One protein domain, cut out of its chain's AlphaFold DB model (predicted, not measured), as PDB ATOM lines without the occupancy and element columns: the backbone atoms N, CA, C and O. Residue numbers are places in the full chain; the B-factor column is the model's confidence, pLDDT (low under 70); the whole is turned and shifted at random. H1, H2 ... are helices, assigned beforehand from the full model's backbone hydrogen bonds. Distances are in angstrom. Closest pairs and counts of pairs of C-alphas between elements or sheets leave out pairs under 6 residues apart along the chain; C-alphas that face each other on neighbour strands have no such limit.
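Overview. This is residues 47 to 95 of the 96 residues of the protein "SLH domain-containing protein" of Butyricicoccus sp. AM05-1 (UniProt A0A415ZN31). Look first for H2, the longer of two helices, which forms one end of the model; H1 is a second, shorter helix, and a long looping link, residues 63 to 81, joins the two. Residues 68 to 73 of that link stick out as a loop. The printed part has 49 residues, with H1 then H2 along the chain, no named strand and under half of the residues in named elements; the class is all helix. It is compact, with a radius of gyration of the C-alphas of 10.9 A and spans of 29 by 20 by 20 A.

Arrangement. H2, residues 82 to 93, is apart from H1, residues 54 to 62. In H2 every O i to N i+4 pair is within hydrogen-bond range; in H1, 4 of 5 are.

Along the chain. Find C-alpha 82 at (436.100, 350.992, 380.179); from there H2 runs 16.5 A to C-alpha 93. H1 runs 12.0 A from C-alpha 54 at (417.618, 343.512, 389.733) to C-alpha 62.

Size, cuts and confidence. The C-alphas farthest apart, of Asn 47 and Asn 94, are 29.7 A apart. Residues 78 to 83, of which 82 to 83 belong to H2, also stand free. The printed part has no cut, and no printed residue is under 70 in pLDDT.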
ATOM      1  N   ASN A  47     412.766 351.238 387.705       95.75
ATOM      2  CA  ASN A  47     411.808 350.504 386.874       95.75
ATOM      3  C   ASN A  47     412.369 350.138 385.490       95.75
ATOM      4  O   ASN A  47     411.774 349.340 384.773       95.75
ATOM      5  N   GLU A  48     413.505 350.716 385.095       97.19
ATOM      6  CA  GLU A  48     414.192 350.393 383.845       97.19
ATOM      7  C   GLU A  48     415.208 349.254 384.001       97.19
ATOM      8  O   GLU A  48     415.758 348.779 383.003       97.19
ATOM      9  N   ILE A  49     415.464 348.810 385.235       96.69
ATOM     10  CA  ILE A  49     416.349 347.684 385.525       96.69
ATOM     11  C   ILE A  49     415.630 346.397 385.127       96.69
ATOM     12  O   ILE A  49     414.538 346.096 385.608       96.69
ATOM     13  N   ALA A  50     416.261 345.607 384.261       96.50
ATOM     14  CA  ALA A  50     415.713 344.321 383.861       96.50
ATOM     15  C   ALA A  50     415.529 343.395 385.076       96.50
ATOM     16  O   ALA A  50     416.399 343.326 385.947       96.50
ATOM     17  N   SER A  51     414.438 342.624 385.111       94.69
ATOM     18  CA  SER A  51     414.094 341.773 386.262       94.69
ATOM     19  C   SER A  51     415.204 340.788 386.640       94.69
ATOM     20  O   SER A  51     415.415 340.520 387.819       94.69
ATOM     21  N   TRP A  52     415.954 340.287 385.653       96.19
ATOM     22  CA  TRP A  52     417.101 339.407 385.887       96.19
ATOM     23  C   TRP A  52     418.294 340.137 386.523       96.19
ATOM     24  O   TRP A  52     419.045 339.529 387.279       96.19
ATOM     25  N   ALA A  53     418.481 341.427 386.225       95.94
ATOM     26  CA  ALA A  53     419.601 342.241 386.703       95.94
ATOM     27  C   ALA A  53     419.349 342.766 388.117       95.94
ATOM     28  O   ALA A  53     420.286 342.963 388.892       95.94
ATOM     29  N   ARG A  54     418.074 342.957 388.462       95.38
ATOM     30  CA  ARG A  54     417.618 343.512 389.733       95.38
ATOM     31  C   ARG A  54     418.309 342.918 390.972       95.38
ATOM     32  O   ARG A  54     418.925 343.703 391.690       95.38
ATOM     33  N   PRO A  55     418.339 341.589 391.207       94.38
ATOM     34  CA  PRO A  55     418.978 341.036 392.409       94.38
ATOM     35  C   PRO A  55     420.491 341.305 392.489       94.38
ATOM     36  O   PRO A  55     421.072 341.283 393.575       94.38
ATOM     37  N   TYR A  56     421.154 341.550 391.356       94.50
ATOM     38  CA  TYR A  56     422.578 341.888 391.317       94.50
ATOM     39  C   TYR A  56     422.805 343.375 391.577       94.50
ATOM     40  O   TYR A  56     423.676 343.728 392.372       94.50
ATOM     41  N   VAL A  57     421.986 344.235 390.966       95.06
ATOM     42  CA  VAL A  57     422.029 345.685 391.197       95.06
ATOM     43  C   VAL A  57     421.735 345.996 392.662       95.06
ATOM     44  O   VAL A  57     422.479 346.754 393.275       95.06
ATOM     45  N   GLU A  58     420.745 345.337 393.265       94.62
ATOM     46  CA  GLU A  58     420.442 345.448 394.698       94.62
ATOM     47  C   GLU A  58     421.676 345.179 395.561       94.62
ATOM     48  O   GLU A  58     422.047 346.004 396.395       94.62
ATOM     49  N   LYS A  59     422.377 344.067 395.320       93.25
ATOM     50  CA  LYS A  59     423.603 343.737 396.060       93.25
ATOM     51  C   LYS A  59     424.705 344.770 395.840       93.25
ATOM     52  O   LYS A  59     425.393 345.132 396.793       93.25
ATOM     53  N   MET A  60     424.890 345.255 394.616       93.31
ATOM     54  CA  MET A  60     425.916 346.255 394.301       93.31
ATOM     55  C   MET A  60     425.631 347.618 394.941       93.31
ATOM     56  O   MET A  60     426.564 348.271 395.407       93.31
ATOM     57  N   VAL A  61     424.360 348.016 395.013       93.75
ATOM     58  CA  VAL A  61     423.914 349.270 395.635       93.75
ATOM     59  C   VAL A  61     423.995 349.185 397.154       93.75
ATOM     60  O   VAL A  61     424.592 350.057 397.779       93.75
ATOM     61  N   VAL A  62     423.493 348.104 397.756       92.00
ATOM     62  CA  VAL A  62     423.572 347.883 399.213       92.00
ATOM     63  C   VAL A  62     425.021 347.777 399.678       92.00
ATOM     64  O   VAL A  62     425.382 348.293 400.732       92.00
ATOM     65  N   SER A  63     425.877 347.139 398.881       91.81
ATOM     66  CA  SER A  63     427.310 347.084 399.165       91.81
ATOM     67  C   SER A  63     428.016 348.416 398.890       91.81
ATOM     68  O   SER A  63     429.153 348.586 399.313       91.81
ATOM     69  N   GLY A  64     427.400 349.380 398.204       91.62
ATOM     70  CA  GLY A  64     428.016 350.666 397.862       91.62
ATOM     71  C   GLY A  64     429.110 350.583 396.790       91.62
ATOM     72  O   GLY A  64     429.846 351.549 396.595       91.62
ATOM     73  N   ILE A  65     429.239 349.443 396.099       93.38
ATOM     74  CA  ILE A  65     430.179 349.250 394.978       93.38
ATOM     75  C   ILE A  65     429.766 350.126 393.789       93.38
ATOM     76  O   ILE A  65     430.613 350.755 393.141       93.38
ATOM     77  N   MET A  66     428.458 350.190 393.537       93.56
ATOM     78  CA  MET A  66     427.830 351.061 392.548       93.56
ATOM     79  C   MET A  66     426.745 351.899 393.215       93.56
ATOM     80  O   MET A  66     426.087 351.446 394.146       93.56
ATOM     81  N   GLN A  67     426.573 353.127 392.741       90.81
ATOM     82  CA  GLN A  67     425.592 354.088 393.238       90.81
ATOM     83  C   GLN A  67     424.999 354.833 392.040       90.81
ATOM     84  O   GLN A  67     425.592 354.832 390.960       90.81
ATOM     85  N   GLY A  68     423.828 355.439 392.232       92.00
ATOM     86  CA  GLY A  68     423.250 356.325 391.225       92.00
ATOM     87  C   GLY A  68     424.104 357.576 391.004       92.00
ATOM     88  O   GLY A  68     424.960 357.922 391.818       92.00
ATOM     89  N   ASP A  69     423.862 358.253 389.889       92.69
ATOM     90  CA  ASP A  69     424.467 359.546 389.586       92.69
ATOM     91  C   ASP A  69     423.924 360.669 390.493       92.69
ATOM     92  O   ASP A  69     423.061 360.461 391.348       92.69
ATOM     93  N   ALA A  70     424.405 361.899 390.286       92.38
ATOM     94  CA  ALA A  70     423.954 363.071 391.042       92.38
ATOM     95  C   ALA A  70     422.444 363.370 390.904       92.38
ATOM     96  O   ALA A  70     421.885 364.076 391.739       92.38
ATOM     97  N   ASN A  71     421.783 362.829 389.877       94.12
ATOM     98  CA  ASN A  71     420.339 362.949 389.661       94.12
ATOM     99  C   ASN A  71     419.565 361.749 390.231       94.12
ATOM    100  O   ASN A  71     418.367 361.616 389.978       94.12
ATOM    101  N   GLY A  72     420.240 360.848 390.948       93.94
ATOM    102  CA  GLY A  72     419.651 359.638 391.504       93.94
ATOM    103  C   GLY A  72     419.331 358.570 390.459       93.94
ATOM    104  O   GLY A  72     418.467 357.743 390.713       93.94
ATOM    105  N   LYS A  73     419.971 358.560 389.284       96.25
ATOM    106  CA  LYS A  73     419.746 357.534 388.246       96.25
ATOM    107  C   LYS A  73     420.853 356.488 388.222       96.25
ATOM    108  O   LYS A  73     422.029 356.833 388.281       96.25
ATOM    109  N   PHE A  74     420.490 355.217 388.070       95.75
ATOM    110  CA  PHE A  74     421.427 354.104 387.873       95.75
ATOM    111  C   PHE A  74     421.854 353.937 386.410       95.75
ATOM    112  O   PHE A  74     422.957 353.477 386.137       95.75
ATOM    113  N   ARG A  75     420.999 354.346 385.467       95.94
ATOM    114  CA  ARG A  75     421.196 354.281 384.013       95.94
ATOM    115  C   ARG A  75     421.416 352.852 383.486       95.94
ATOM    116  O   ARG A  75     422.384 352.613 382.767       95.94
ATOM    117  N   PRO A  76     420.500 351.897 383.742       94.88
ATOM    118  CA  PRO A  76     420.698 350.477 383.409       94.88
ATOM    119  C   PRO A  76     420.849 350.179 381.908       94.88
ATOM    120  O   PRO A  76     421.321 349.106 381.542       94.88
ATOM    121  N   LYS A  77     420.427 351.104 381.038       95.81
ATOM    122  CA  LYS A  77     420.508 350.984 379.573       95.81
ATOM    123  C   LYS A  77     421.663 351.775 378.959       95.81
ATOM    124  O   LYS A  77     421.852 351.718 377.747       95.81
ATOM    125  N   ALA A  78     422.392 352.557 379.755       95.06
ATOM    126  CA  ALA A  78     423.533 353.307 379.253       95.06
ATOM    127  C   ALA A  78     424.709 352.363 378.977       95.06
ATOM    128  O   ALA A  78     424.912 351.374 379.682       95.06
ATOM    129  N   ALA A  79     425.492 352.683 377.948       94.81
ATOM    130  CA  ALA A  79     426.747 351.992 377.707       94.81
ATOM    131  C   ALA A  79     427.722 352.287 378.852       94.81
ATOM    132  O   ALA A  79     427.876 353.437 379.256       94.81
ATOM    133  N   VAL A  80     428.384 351.243 379.343       92.56
ATOM    134  CA  VAL A  80     429.421 351.362 380.370       92.56
ATOM    135  C   VAL A  80     430.758 351.652 379.696       92.56
ATOM    136  O   VAL A  80     431.142 350.965 378.746       92.56
ATOM    137  N   THR A  81     431.478 352.658 380.186       95.06
ATOM    138  CA  THR A  81     432.836 352.965 379.716       95.06
ATOM    139  C   THR A  81     433.864 352.002 380.315       95.06
ATOM    140  O   THR A  81     433.635 351.357 381.343       95.06
ATOM    141  N   ARG A  82     435.037 351.884 379.682       95.75
ATOM    142  CA  ARG A  82     436.100 350.992 380.179       95.75
ATOM    143  C   ARG A  82     436.612 351.455 381.539       95.75
ATOM    144  O   ARG A  82     436.937 350.628 382.386       95.75
ATOM    145  N   GLU A  83     436.653 352.764 381.740       95.19
ATOM    146  CA  GLU A  83     437.066 353.434 382.963       95.19
ATOM    147  C   GLU A  83     436.093 353.133 384.108       95.19
ATOM    148  O   GLU A  83     436.522 352.737 385.194       95.19
ATOM    149  N   GLU A  84     434.785 353.239 383.864       91.81
ATOM    150  CA  GLU A  84     433.759 352.900 384.858       91.81
ATOM    151  C   GLU A  84     433.799 351.416 385.222       91.81
ATOM    152  O   GLU A  84     433.780 351.071 386.405       91.81
ATOM    153  N   LEU A  85     433.914 350.533 384.225       94.56
ATOM    154  CA  LEU A  85     434.012 349.096 384.470       94.56
ATOM    155  C   LEU A  85     435.254 348.753 385.305       94.56
ATOM    156  O   LEU A  85     435.152 348.006 386.280       94.56
ATOM    157  N   ALA A  86     436.415 349.317 384.962       96.25
ATOM    158  CA  ALA A  86     437.651 349.108 385.710       96.25
ATOM    159  C   ALA A  86     437.526 349.591 387.163       96.25
ATOM    160  O   ALA A  86     437.939 348.886 388.085       96.25
ATOM    161  N   ALA A  87     436.899 350.750 387.386       94.06
ATOM    162  CA  ALA A  87     436.652 351.275 388.725       94.06
ATOM    163  C   ALA A  87     435.731 350.361 389.549       94.06
ATOM    164  O   ALA A  87     435.997 350.124 390.729       94.06
ATOM    165  N   VAL A  88     434.672 349.815 388.942       93.94
ATOM    166  CA  VAL A  88     433.774 348.857 389.605       93.94
ATOM    167  C   VAL A  88     434.534 347.592 389.999       93.94
ATOM    168  O   VAL A  88     434.464 347.188 391.159       93.94
ATOM    169  N   ILE A  89     435.311 347.007 389.085       95.06
ATOM    170  CA  ILE A  89     436.112 345.804 389.365       95.06
ATOM    171  C   ILE A  89     437.108 346.067 390.499       95.06
ATOM    172  O   ILE A  89     437.184 345.277 391.438       95.06
ATOM    173  N   ALA A  90     437.820 347.194 390.470       95.38
ATOM    174  CA  ALA A  90     438.762 347.560 391.526       95.38
ATOM    175  C   ALA A  90     438.077 347.666 392.901       95.38
ATOM    176  O   ALA A  90     438.602 347.169 393.895       95.38
ATOM    177  N   ARG A  91     436.878 348.260 392.970       94.50
ATOM    178  CA  ARG A  91     436.095 348.330 394.217       94.50
ATOM    179  C   ARG A  91     435.656 346.957 394.706       94.50
ATOM    180  O   ARG A  91     435.678 346.738 395.908       94.50
ATOM    181  N   VAL A  92     435.250 346.061 393.804       93.50
ATOM    182  CA  VAL A  92     434.868 344.683 394.154       93.50
ATOM    183  C   VAL A  92     436.058 343.948 394.767       93.50
ATOM    184  O   VAL A  92     435.919 343.362 395.833       93.50
ATOM    185  N   LEU A  93     437.229 344.018 394.130       93.62
ATOM    186  CA  LEU A  93     438.439 343.330 394.593       93.62
ATOM    187  C   LEU A  93     438.964 343.874 395.927       93.62
ATOM    188  O   LEU A  93     439.495 343.117 396.730       93.62
ATOM    189  N   ASN A  94     438.778 345.171 396.181       90.56
ATOM    190  CA  ASN A  94     439.182 345.809 397.434       90.56
ATOM    191  C   ASN A  94     438.155 345.644 398.566       90.56
ATOM    192  O   ASN A  94     438.386 346.124 399.674       90.56
ATOM    193  N   LYS A  95     437.008 345.012 398.303       80.06
ATOM    194  CA  LYS A  95     435.962 344.771 399.296       80.06
ATOM    195  C   LYS A  95     436.153 343.380 399.910       80.06
ATOM    196  O   LYS A  95     435.463 342.438 399.532       80.06
TER     197      LYS A  95